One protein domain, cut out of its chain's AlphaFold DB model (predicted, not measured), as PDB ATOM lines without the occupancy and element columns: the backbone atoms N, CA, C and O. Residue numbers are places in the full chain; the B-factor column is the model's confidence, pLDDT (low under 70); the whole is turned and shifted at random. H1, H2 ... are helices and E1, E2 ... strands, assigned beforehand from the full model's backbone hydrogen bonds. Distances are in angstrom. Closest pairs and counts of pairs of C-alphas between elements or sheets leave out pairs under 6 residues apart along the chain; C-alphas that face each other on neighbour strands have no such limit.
ATOM      1  N   SER A  78     188.863 234.701 156.066       79.81
ATOM      2  CA  SER A  78     189.969 234.999 156.976       79.81
ATOM      3  C   SER A  78     189.770 234.356 158.350       79.81
ATOM      4  O   SER A  78     190.732 233.927 158.991       79.81
ATOM      5  N   GLU A  79     188.519 234.232 158.797       80.62
ATOM      6  CA  GLU A  79     188.200 233.528 160.031       80.62
ATOM      7  C   GLU A  79     188.096 232.007 159.836       80.62
ATOM      8  O   GLU A  79     188.320 231.254 160.786       80.62
ATOM      9  N   MET A  80     187.757 231.537 158.631       84.38
ATOM     10  CA  MET A  80     187.788 230.110 158.282       84.38
ATOM     11  C   MET A  80     189.231 229.610 158.122       84.38
ATOM     12  O   MET A  80     189.560 228.549 158.637       84.38
ATOM     13  N   ASP A  81     190.107 230.404 157.508       84.81
ATOM     14  CA  ASP A  81     191.530 230.129 157.276       84.81
ATOM     15  C   ASP A  81     192.263 229.841 158.594       84.81
ATOM     16  O   ASP A  81     193.109 228.951 158.673       84.81
ATOM     17  N   LYS A  82     191.877 230.553 159.660       84.19
ATOM     18  CA  LYS A  82     192.418 230.398 161.019       84.19
ATOM     19  C   LYS A  82     191.729 229.301 161.835       84.19
ATOM     20  O   LYS A  82     192.134 229.042 162.968       84.19
ATOM     21  N   ALA A  83     190.665 228.685 161.322       84.25
ATOM     22  CA  ALA A  83     189.915 227.684 162.063       84.25
ATOM     23  C   ALA A  83     190.656 226.339 162.089       84.25
ATOM     24  O   ALA A  83     191.114 225.831 161.067       84.25
ATOM     25  N   GLN A  84     190.707 225.724 163.272       86.94
ATOM     26  CA  GLN A  84     191.168 224.348 163.457       86.94
ATOM     27  C   GLN A  84     190.016 223.381 163.174       86.94
ATOM     28  O   GLN A  84     189.223 223.036 164.059       86.94
ATOM     29  N   VAL A  85     189.882 222.999 161.907       89.62
ATOM     30  CA  VAL A  85     188.762 222.182 161.408       89.62
ATOM     31  C   VAL A  85     189.111 220.710 161.225       89.62
ATOM     32  O   VAL A  85     188.230 219.903 160.970       89.62
ATOM     33  N   PHE A  86     190.377 220.328 161.365       92.19
ATOM     34  CA  PHE A  86     190.804 218.936 161.250       92.19
ATOM     35  C   PHE A  86     190.772 218.284 162.633       92.19
ATOM     36  O   PHE A  86     191.744 218.295 163.387       92.19
ATOM     37  N   LYS A  87     189.598 217.789 163.012       91.69
ATOM     38  CA  LYS A  87     189.305 217.137 164.300       91.69
ATOM     39  C   LYS A  87     188.174 216.128 164.119       91.69
ATOM     40  O   LYS A  87     187.700 215.945 163.009       91.69
ATOM     41  N   SER A  88     187.716 215.474 165.176       92.44
ATOM     42  CA  SER A  88     186.577 214.557 165.060       92.44
ATOM     43  C   SER A  88     185.234 215.295 165.024       92.44
ATOM     44  O   SER A  88     185.046 216.287 165.733       92.44
ATOM     45  N   TYR A  89     184.301 214.788 164.220       91.00
ATOM     46  CA  TYR A  89     182.949 215.318 164.063       91.00
ATOM     47  C   TYR A  89     181.921 214.198 164.117       91.00
ATOM     48  O   TYR A  89     182.042 213.203 163.402       91.00
ATOM     49  N   ASP A  90     180.871 214.409 164.902       93.00
ATOM     50  CA  ASP A  90     179.664 213.597 164.823       93.00
ATOM     51  C   ASP A  90     178.799 214.114 163.681       93.00
ATOM     52  O   ASP A  90     178.432 215.290 163.628       93.00
ATOM     53  N   MET A  91     178.435 213.231 162.770       91.06
ATOM     54  CA  MET A  91     177.739 213.550 161.536       91.06
ATOM     55  C   MET A  91     176.478 212.707 161.400       91.06
ATOM     56  O   MET A  91     176.329 211.651 162.011       91.06
ATOM     57  N   THR A  92     175.542 213.200 160.602       91.69
ATOM     58  CA  THR A  92     174.372 212.449 160.145       91.69
ATOM     59  C   THR A  92     174.421 212.404 158.627       91.69
ATOM     60  O   THR A  92     174.634 213.442 158.009       91.69
ATOM     61  N   GLY A  93     174.251 211.224 158.041       87.69
ATOM     62  CA  GLY A  93     174.139 211.021 156.598       87.69
ATOM     63  C   GLY A  93     173.003 210.057 156.272       87.69
ATOM     64  O   GLY A  93     172.174 209.750 157.130       87.69
ATOM     65  N   GLU A  94     172.980 209.547 155.041       85.56
ATOM     66  CA  GLU A  94     171.934 208.635 154.545       85.56
ATOM     67  C   GLU A  94     171.733 207.401 155.433       85.56
ATOM     68  O   GLU A  94     170.605 207.019 155.732       85.56
ATOM     69  N   ASN A  95     172.835 206.824 155.920       85.69
ATOM     70  CA  ASN A  95     172.831 205.601 156.726       85.69
ATOM     71  C   ASN A  95     172.709 205.864 158.238       85.69
ATOM     72  O   ASN A  95     172.934 204.967 159.049       85.69
ATOM     73  N   GLY A  96     172.367 207.093 158.636       89.62
ATOM     74  CA  GLY A  96     172.226 207.495 160.032       89.62
ATOM     75  C   GLY A  96     173.441 208.242 160.577       89.62
ATOM     76  O   GLY A  96     174.124 208.974 159.858       89.62
ATOM     77  N   ARG A  97     173.667 208.127 161.891       93.00
ATOM     78  CA  ARG A  97     174.730 208.857 162.591       93.00
ATOM     79  C   ARG A  97     176.056 208.114 162.529       93.00
ATOM     80  O   ARG A  97     176.098 206.912 162.770       93.00
ATOM     81  N   PHE A  98     177.128 208.850 162.286       92.00
ATOM     82  CA  PHE A  98     178.492 208.334 162.273       92.00
ATOM     83  C   PHE A  98     179.464 209.388 162.800       92.00
ATOM     84  O   PHE A  98     179.147 210.575 162.813       92.00
ATOM     85  N   THR A  99     180.654 208.970 163.217       93.88
ATOM     86  CA  THR A  99     181.720 209.888 163.634       93.88
ATOM     87  C   THR A  99     182.854 209.803 162.627       93.88
ATOM     88  O   THR A  99     183.380 208.720 162.373       93.88
ATOM     89  N   TYR A 100     183.251 210.942 162.068       91.62
ATOM     90  CA  TYR A 100     184.442 211.042 161.234       91.62
ATOM     91  C   TYR A 100     185.588 211.641 162.042       91.62
ATOM     92  O   TYR A 100     185.417 212.675 162.688       91.62
ATOM     93  N   SER A 101     186.757 211.005 162.008       93.62
ATOM     94  CA  SER A 101     187.973 211.515 162.643       93.62
ATOM     95  C   SER A 101     189.031 211.763 161.585       93.62
ATOM     96  O   SER A 101     189.428 210.836 160.885       93.62
ATOM     97  N   PHE A 102     189.493 213.009 161.486       93.88
ATOM     98  CA  PHE A 102     190.598 213.335 160.593       93.88
ATOM     99  C   PHE A 102     191.879 212.594 161.004       93.88
ATOM    100  O   PHE A 102     192.066 212.338 162.200       93.88
ATOM    101  N   PRO A 103     192.764 212.285 160.040       93.12
ATOM    102  CA  PRO A 103     194.049 211.663 160.321       93.12
ATOM    103  C   PRO A 103     194.922 212.480 161.278       93.12
ATOM    104  O   PRO A 103     194.843 213.710 161.303       93.12
ATOM    105  N   ASP A 104     195.785 211.802 162.038       90.44
ATOM    106  CA  ASP A 104     196.664 212.445 163.027       90.44
ATOM    107  C   ASP A 104     197.612 213.469 162.390       90.44
ATOM    108  O   ASP A 104     197.887 214.505 162.989       90.44
ATOM    109  N   SER A 105     198.021 213.229 161.142       90.00
ATOM    110  CA  SER A 105     198.817 214.144 160.313       90.00
ATOM    111  C   SER A 105     198.149 215.504 160.064       90.00
ATOM    112  O   SER A 105     198.834 216.493 159.790       90.00
ATOM    113  N   LEU A 106     196.819 215.577 160.179       92.62
ATOM    114  CA  LEU A 106     196.038 216.801 159.999       92.62
ATOM    115  C   LEU A 106     195.510 217.381 161.306       92.62
ATOM    116  O   LEU A 106     195.144 218.555 161.334       92.62
ATOM    117  N   LYS A 107     195.448 216.597 162.388       88.50
ATOM    118  CA  LYS A 107     194.809 217.033 163.633       88.50
ATOM    119  C   LYS A 107     195.430 218.320 164.172       88.50
ATOM    120  O   LYS A 107     196.632 218.415 164.385       88.50
ATOM    121  N   GLY A 108     194.578 219.311 164.427       82.94
ATOM    122  CA  GLY A 108     194.988 220.600 164.992       82.94
ATOM    123  C   GLY A 108     195.612 221.584 163.999       82.94
ATOM    124  O   GLY A 108     195.793 222.746 164.372       82.94
ATOM    125  N   LYS A 109     195.861 221.173 162.745       90.56
ATOM    126  CA  LYS A 109     196.248 222.098 161.677       90.56
ATOM    127  C   LYS A 109     195.112 223.074 161.367       90.56
ATOM    128  O   LYS A 109     193.922 222.799 161.561       90.56
ATOM    129  N   THR A 110     195.499 224.235 160.878       92.81
ATOM    130  CA  THR A 110     194.631 225.281 160.350       92.81
ATOM    131  C   THR A 110     194.447 225.103 158.851       92.81
ATOM    132  O   THR A 110     195.244 224.453 158.174       92.81
ATOM    133  N   ILE A 111     193.391 225.697 158.299       92.06
ATOM    134  CA  ILE A 111     193.157 225.659 156.853       92.06
ATOM    135  C   ILE A 111     194.278 226.389 156.092       92.06
ATOM    136  O   ILE A 111     194.657 225.954 155.005       92.06
ATOM    137  N   GLN A 112     194.844 227.451 156.673       90.31
ATOM    138  CA  GLN A 112     195.971 228.174 156.086       90.31
ATOM    139  C   GLN A 112     197.204 227.275 155.895       90.31
ATOM    140  O   GLN A 112     197.770 227.263 154.805       90.31
ATOM    141  N   GLU A 113     197.562 226.454 156.889       91.19
ATOM    142  CA  GLU A 113     198.665 225.484 156.758       91.19
ATOM    143  C   GLU A 113     198.424 224.504 155.598       91.19
ATOM    144  O   GLU A 113     199.335 224.204 154.829       91.19
ATOM    145  N   ILE A 114     197.178 224.058 155.399       92.88
ATOM    146  CA  ILE A 114     196.835 223.175 154.271       92.88
ATOM    147  C   ILE A 114     196.970 223.892 152.932       92.88
ATOM    148  O   ILE A 114     197.546 223.350 151.989       92.88
ATOM    149  N   LYS A 115     196.474 225.125 152.838       90.19
ATOM    150  CA  LYS A 115     196.563 225.948 151.626       90.19
ATOM    151  C   LYS A 115     198.016 226.187 151.199       90.19
ATOM    152  O   LYS A 115     198.333 226.120 150.002       90.19
ATOM    153  N   ASP A 116     198.884 226.404 152.183       90.31
ATOM    154  CA  ASP A 116     200.322 226.607 152.003       90.31
ATOM    155  C   ASP A 116     201.064 225.300 151.664       90.31
ATOM    156  O   ASP A 116     202.205 225.338 151.205       90.31
ATOM    157  N   GLY A 117     200.394 224.148 151.777       88.81
ATOM    158  CA  GLY A 117     200.963 222.831 151.489       88.81
ATOM    159  C   GLY A 117     201.772 222.247 152.647       88.81
ATOM    160  O   GLY A 117     202.500 221.281 152.439       88.81
ATOM    161  N   ASP A 118     201.643 222.803 153.853       90.25
ATOM    162  CA  ASP A 118     202.296 222.307 155.066       90.25
ATOM    163  C   ASP A 118     201.524 221.117 155.659       90.25
ATOM    164  O   ASP A 118     200.929 221.165 156.742       90.25
ATOM    165  N   TYR A 119     201.480 220.026 154.899       90.31
ATOM    166  CA  TYR A 119     200.927 218.755 155.339       90.31
ATOM    167  C   TYR A 119     201.536 217.591 154.558       90.31
ATOM    168  O   TYR A 119     202.005 217.730 153.429       90.31
ATOM    169  N   THR A 120     201.524 216.408 155.161       91.56
ATOM    170  CA  THR A 120     201.955 215.171 154.508       91.56
ATOM    171  C   THR A 120     200.956 214.086 154.858       91.56
ATOM    172  O   THR A 120     200.662 213.885 156.032       91.56
ATOM    173  N   LEU A 121     200.417 213.426 153.834       91.81
ATOM    174  CA  LEU A 121     199.465 212.326 153.970       91.81
ATOM    175  C   LEU A 121     200.059 211.081 153.327       91.81
ATOM    176  O   LEU A 121     200.635 211.166 152.241       91.81
ATOM    177  N   SER A 122     199.871 209.932 153.964       94.38
ATOM    178  CA  SER A 122     199.998 208.642 153.290       94.38
ATOM    179  C   SER A 122     198.933 208.484 152.196       94.38
ATOM    180  O   SER A 122     197.907 209.173 152.195       94.38
ATOM    181  N   ASP A 123     199.149 207.549 151.270       94.00
ATOM    182  CA  ASP A 123     198.184 207.255 150.203       94.00
ATOM    183  C   ASP A 123     196.815 206.827 150.760       94.00
ATOM    184  O   ASP A 123     195.771 207.201 150.220       94.00
ATOM    185  N   GLU A 124     196.813 206.103 151.883       93.12
ATOM    186  CA  GLU A 124     195.596 205.688 152.582       93.12
ATOM    187  C   GLU A 124     194.845 206.891 153.169       93.12
ATOM    188  O   GLU A 124     193.653 207.070 152.906       93.12
ATOM    189  N   GLU A 125     195.537 207.766 153.908       93.75
ATOM    190  CA  GLU A 125     194.934 208.983 154.462       93.75
ATOM    191  C   GLU A 125     194.398 209.895 153.354       93.75
ATOM    192  O   GLU A 125     193.308 210.452 153.485       93.75
ATOM    193  N   LYS A 126     195.132 210.014 152.240       93.75
ATOM    194  CA  LYS A 126     194.717 210.787 151.065       93.75
ATOM    195  C   LYS A 126     193.430 210.229 150.453       93.75
ATOM    196  O   LYS A 126     192.528 211.002 150.129       93.75
ATOM    197  N   SER A 127     193.330 208.906 150.311       94.25
ATOM    198  CA  SER A 127     192.131 208.232 149.798       94.25
ATOM    199  C   SER A 127     190.924 208.442 150.719       94.25
ATOM    200  O   SER A 127     189.861 208.867 150.263       94.25
ATOM    201  N   ASN A 128     191.102 208.221 152.023       93.06
ATOM    202  CA  ASN A 128     190.039 208.378 153.019       93.06
ATOM    203  C   ASN A 128     189.542 209.826 153.101       93.06
ATOM    204  O   ASN A 128     188.336 210.074 153.137       93.06
ATOM    205  N   LEU A 129     190.464 210.789 153.073       94.06
ATOM    206  CA  LEU A 129     190.129 212.207 153.096       94.06
ATOM    207  C   LEU A 129     189.384 212.645 151.832       94.06
ATOM    208  O   LEU A 129     188.428 213.412 151.927       94.06
ATOM    209  N   ARG A 130     189.788 212.150 150.654       93.62
ATOM    210  CA  ARG A 130     189.068 212.420 149.402       93.62
ATOM    211  C   ARG A 130     187.629 211.915 149.488       93.62
ATOM    212  O   ARG A 130     186.708 212.678 149.216       93.62
ATOM    213  N   HIS A 131     187.448 210.673 149.935       92.81
ATOM    214  CA  HIS A 131     186.123 210.079 150.089       92.81
ATOM    215  C   HIS A 131     185.248 210.861 151.079       92.81
ATOM    216  O   HIS A 131     184.071 211.110 150.823       92.81
ATOM    217  N   PHE A 132     185.829 211.316 152.190       92.56
ATOM    218  CA  PHE A 132     185.138 212.192 153.131       92.56
ATOM    219  C   PHE A 132     184.683 213.506 152.481       92.56
ATOM    220  O   PHE A 132     183.533 213.905 152.654       92.56
ATOM    221  N   CYS A 133     185.556 214.169 151.722       93.25
ATOM    222  CA  CYS A 133     185.217 215.424 151.054       93.25
ATOM    223  C   CYS A 133     184.111 215.254 150.002       93.25
ATOM    224  O   CYS A 133     183.253 216.124 149.884       93.25
ATOM    225  N   GLU A 134     184.083 214.127 149.287       91.75
ATOM    226  CA  GLU A 134     182.986 213.773 148.374       91.75
ATOM    227  C   GLU A 134     181.668 213.546 149.133       91.75
ATOM    228  O   GLU A 134     180.619 214.051 148.738       91.75
ATOM    229  N   MET A 135     181.717 212.836 150.263       90.38
ATOM    230  CA  MET A 135     180.546 212.597 151.113       90.38
ATOM    231  C   MET A 135     179.978 213.894 151.705       90.38
ATOM    232  O   MET A 135     178.762 214.022 151.880       90.38
ATOM    233  N   LEU A 136     180.843 214.853 152.038       89.81
ATOM    234  CA  LEU A 136     180.453 216.126 152.639       89.81
ATOM    235  C   LEU A 136     179.629 217.002 151.679       89.81
ATOM    236  O   LEU A 136     178.710 217.694 152.132       89.81
ATOM    237  N   ASP A 137     179.896 216.898 150.375       87.06
ATOM    238  CA  ASP A 137     179.179 217.622 149.316       87.06
ATOM    239  C   ASP A 137     177.710 217.169 149.184       87.06
ATOM    240  O   ASP A 137     176.857 217.899 148.676       87.06
ATOM    241  N   SER A 138     177.359 215.993 149.727       87.06
ATOM    242  CA  SER A 138     175.970 215.530 149.769       87.06
ATOM    243  C   SER A 138     175.081 216.458 150.618       87.06
ATOM    244  O   SER A 138     175.439 216.832 151.747       87.06
ATOM    245  N   PRO A 139     173.864 216.797 150.146       83.69
ATOM    246  CA  PRO A 139     172.913 217.601 150.913       83.69
ATOM    247  C   PRO A 139     172.385 216.873 152.159       83.69
ATOM    248  O   PRO A 139     171.916 217.524 153.092       83.69
ATOM    249  N   LEU A 140     172.476 215.540 152.192       84.81
ATOM    250  CA  LEU A 140     172.006 214.711 153.306       84.81
ATOM    251  C   LEU A 140     173.027 214.627 154.447       84.81
ATOM    252  O   LEU A 140     172.659 214.290 155.571       84.81
ATOM    253  N   THR A 141     174.284 214.987 154.181       87.25
ATOM    254  CA  THR A 141     175.352 215.003 155.180       87.25
ATOM    255  C   THR A 141     175.287 216.280 156.020       87.25
ATOM    256  O   THR A 141     175.374 217.394 155.493       87.25
ATOM    257  N   GLN A 142     175.170 216.141 157.339       87.88
ATOM    258  CA  GLN A 142     175.124 217.251 158.293       87.88
ATOM    259  C   GLN A 142     176.086 217.031 159.458       87.88
ATOM    260  O   GLN A 142     176.233 215.915 159.954       87.88
ATOM    261  N   VAL A 143     176.701 218.116 159.931       89.25
ATOM    262  CA  VAL A 143     177.485 218.108 161.171       89.25
ATOM    263  C   VAL A 143     176.536 218.293 162.352       89.25
ATOM    264  O   VAL A 143     175.722 219.216 162.378       89.25
ATOM    265  N   SER A 144     176.620 217.403 163.334       86.12
ATOM    266  CA  SER A 144     175.745 217.426 164.503       86.12
ATOM    267  C   SER A 144     176.055 218.638 165.385       86.12
ATOM    268  O   SER A 144     177.216 218.909 165.680       86.12
ATOM    269  N   ARG A 145     175.012 219.324 165.880       77.00
ATOM    270  CA  ARG A 145     175.117 220.486 166.793       77.00
ATOM    271  C   ARG A 145     175.889 221.687 166.218       77.00
ATOM    272  O   ARG A 145     176.647 222.339 166.931       77.00
ATOM    273  N   ASP A 146     175.672 222.004 164.949       77.06
ATOM    274  CA  ASP A 146     176.233 223.200 164.317       77.06
ATOM    275  C   ASP A 146     175.645 224.493 164.944       77.06
ATOM    276  O   ASP A 146     174.440 224.728 164.853       77.06
ATOM    277  N   THR A 147     176.455 225.300 165.649       54.91
ATOM    278  CA  THR A 147     175.972 226.350 166.585       54.91
ATOM    279  C   THR A 147     176.252 227.814 166.206       54.91
ATOM    280  O   THR A 147     175.993 228.690 167.027       54.91
ATOM    281  N   GLY A 148     176.715 228.153 164.995       55.03
ATOM    282  CA  GLY A 148     176.697 229.580 164.597       55.03
ATOM    283  C   GLY A 148     177.583 230.016 163.431       55.03
ATOM    284  O   GLY A 148     177.190 230.897 162.674       55.03
ATOM    285  N   ARG A 149     178.732 229.371 163.211       61.94
ATOM    286  CA  ARG A 149     179.466 229.415 161.935       61.94
ATOM    287  C   ARG A 149     179.364 228.014 161.375       61.94
ATOM    288  O   ARG A 149     179.909 227.120 162.008       61.94
ATOM    289  N   SER A 150     178.640 227.829 160.267       77.94
ATOM    290  CA  SER A 150     178.282 226.474 159.845       77.94
ATOM    291  C   SER A 150     179.534 225.604 159.707       77.94
ATOM    292  O   SER A 150     180.338 225.822 158.803       77.94
ATOM    293  N   GLN A 151     179.734 224.664 160.633       86.00
ATOM    294  CA  GLN A 151     180.906 223.790 160.686       86.00
ATOM    295  C   GLN A 151     181.061 223.037 159.366       86.00
ATOM    296  O   GLN A 151     182.182 222.878 158.883       86.00
ATOM    297  N   LYS A 152     179.929 222.677 158.743       87.69
ATOM    298  CA  LYS A 152     179.882 222.114 157.394       87.69
ATOM    299  C   LYS A 152     180.545 223.041 156.371       87.69
ATOM    300  O   LYS A 152     181.441 222.594 155.674       87.69
ATOM    301  N   LYS A 153     180.222 224.339 156.353       87.19
ATOM    302  CA  LYS A 153     180.857 225.306 155.433       87.19
ATOM    303  C   LYS A 153     182.369 225.410 155.637       87.19
ATOM    304  O   LYS A 153     183.105 225.543 154.663       87.19
ATOM    305  N   SER A 154     182.836 225.377 156.884       89.00
ATOM    306  CA  SER A 154     184.275 225.395 157.181       89.00
ATOM    307  C   SER A 154     184.975 224.133 156.683       89.00
ATOM    308  O   SER A 154     186.064 224.231 156.125       89.00
ATOM    309  N   LEU A 155     184.337 222.970 156.825       90.88
ATOM    310  CA  LEU A 155     184.830 221.708 156.278       90.88
ATOM    311  C   LEU A 155     184.789 221.693 154.738       90.88
ATOM    312  O   LEU A 155     185.784 221.323 154.125       90.88
ATOM    313  N   ASP A 156     183.711 222.179 154.111       90.56
ATOM    314  CA  ASP A 156     183.583 222.298 152.648       90.56
ATOM    315  C   ASP A 156     184.694 223.177 152.070       90.56
ATOM    316  O   ASP A 156     185.306 222.867 151.046       90.56
ATOM    317  N   TYR A 157     184.966 224.301 152.733       90.81
ATOM    318  CA  TYR A 157     186.047 225.197 152.351       90.81
ATOM    319  C   TYR A 157     187.417 224.542 152.540       90.81
ATOM    320  O   TYR A 157     188.248 224.638 151.640       90.81
ATOM    321  N   ALA A 158     187.639 223.836 153.652       91.88
ATOM    322  CA  ALA A 158     188.879 223.105 153.904       91.88
ATOM    323  C   ALA A 158     189.142 222.029 152.841       91.88
ATOM    324  O   ALA A 158     190.246 221.953 152.308       91.88
ATOM    325  N   CYS A 159     188.116 221.253 152.476       93.19
ATOM    326  CA  CYS A 159     188.186 220.228 151.433       93.19
ATOM    327  C   CYS A 159     188.672 220.784 150.086       93.19
ATOM    328  O   CYS A 159     189.420 220.115 149.379       93.19
ATOM    329  N   LYS A 160     188.322 222.036 149.761       92.00
ATOM    330  CA  LYS A 160     188.763 222.724 148.534       92.00
ATOM    331  C   LYS A 160     190.220 223.196 148.567       92.00
ATOM    332  O   LYS A 160     190.737 223.568 147.517       92.00
ATOM    333  N   GLN A 161     190.870 223.213 149.732       92.56
ATOM    334  CA  GLN A 161     192.266 223.655 149.852       92.56
ATOM    335  C   GLN A 161     193.271 222.525 149.608       92.56
ATOM    336  O   GLN A 161     194.424 222.802 149.275       92.56
TER     337      GLN A 161
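AT A GLANCE: This is residues 78 to 161 of the 164 residues of an uncharacterized protein of Pseudomonas syringae pv. persicae (UniProt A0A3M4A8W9). A small hairpin of two strands, E1 and E2, makes one wall of the domain; H3 and H4 stand apart from it and meet each other through residues 133 to 136 of H3, with H4 nearest the middle. The short helices H1 and H2 touch each other at the rim, and the long stretch between H3 and H4 passes beside the hairpin, where residues 142 to 143 pair with E1. The printed part has 84 residues, with four named helices and two named strands in the order H1, E1, E2, H2, H3, H4; the sheet has the order E1 - E2, antiparallel, and the class is mixed, helices and strands. It is compact, with a radius of gyration of the C-alphas of 12.3 A, and spans 33 by 30 by 18 A.

IN THESE COORDINATES: H1 is residues 78 to 81, 5.1 A long, beginning at C-alpha 78 at (189.969, 234.999, 156.976). E1 is residues 88 to 93, 15.5 A, and E2 is residues 96 to 101, 16.5 A. H2 is residues 111 to 116, 8.7 A. H3, the longest helix, is residues 123 to 136, 20.0 A, beginning at C-alpha 123 at (198.184, 207.255, 150.203). H4 is residues 151 to 159, 12.3 A, ending at C-alpha 159 at (188.186, 220.228, 151.433).

HOW THE PARTS SIT: E1 and E2 form a hairpin with a tight link, antiparallel at 154 degrees between their directions. N 91 and O 98 are 2.8 A apart and N 98 and O 91 2.9 A, both within hydrogen-bond range. Residues 91 to 92 of E1 also pair, antiparallel, with residues 142 to 143. E2 and H3 are only just apart, with the closest C-alphas at 8.2 A; E1 is apart from H3 and from H4. H3 touches H4 with residues 133 to 136 alone, at a steep tilt of 45 degrees, opposite ways; the closest C-alphas, of Cys 133 and Cys 159, are 5.7 A apart. H2 and H4 are close but not clearly touching, at a shallow tilt of 9 degrees, the same way; their closest C-alphas, of Ile 111 and Ala 158, are 5.8 A apart. H1 and H2 only just touch, with 3 pairs of C-alphas within 8 A, the closest those of Asp 81 and Ile 111 at 4.8 A. In H2, H3 and H4 every O i to N i+4 pair is within hydrogen-bond range; H1 is too short for such a pair.

THE WHOLE: The two C-alphas farthest apart, those of Asn 95 and Asp 116, are 34.9 A apart. The printed part has no cut. The link from H3 to H4, 14 residues, is long. The mean pLDDT of the printed part is 88.4, and residues 147 to 149, in that long link, are under 70.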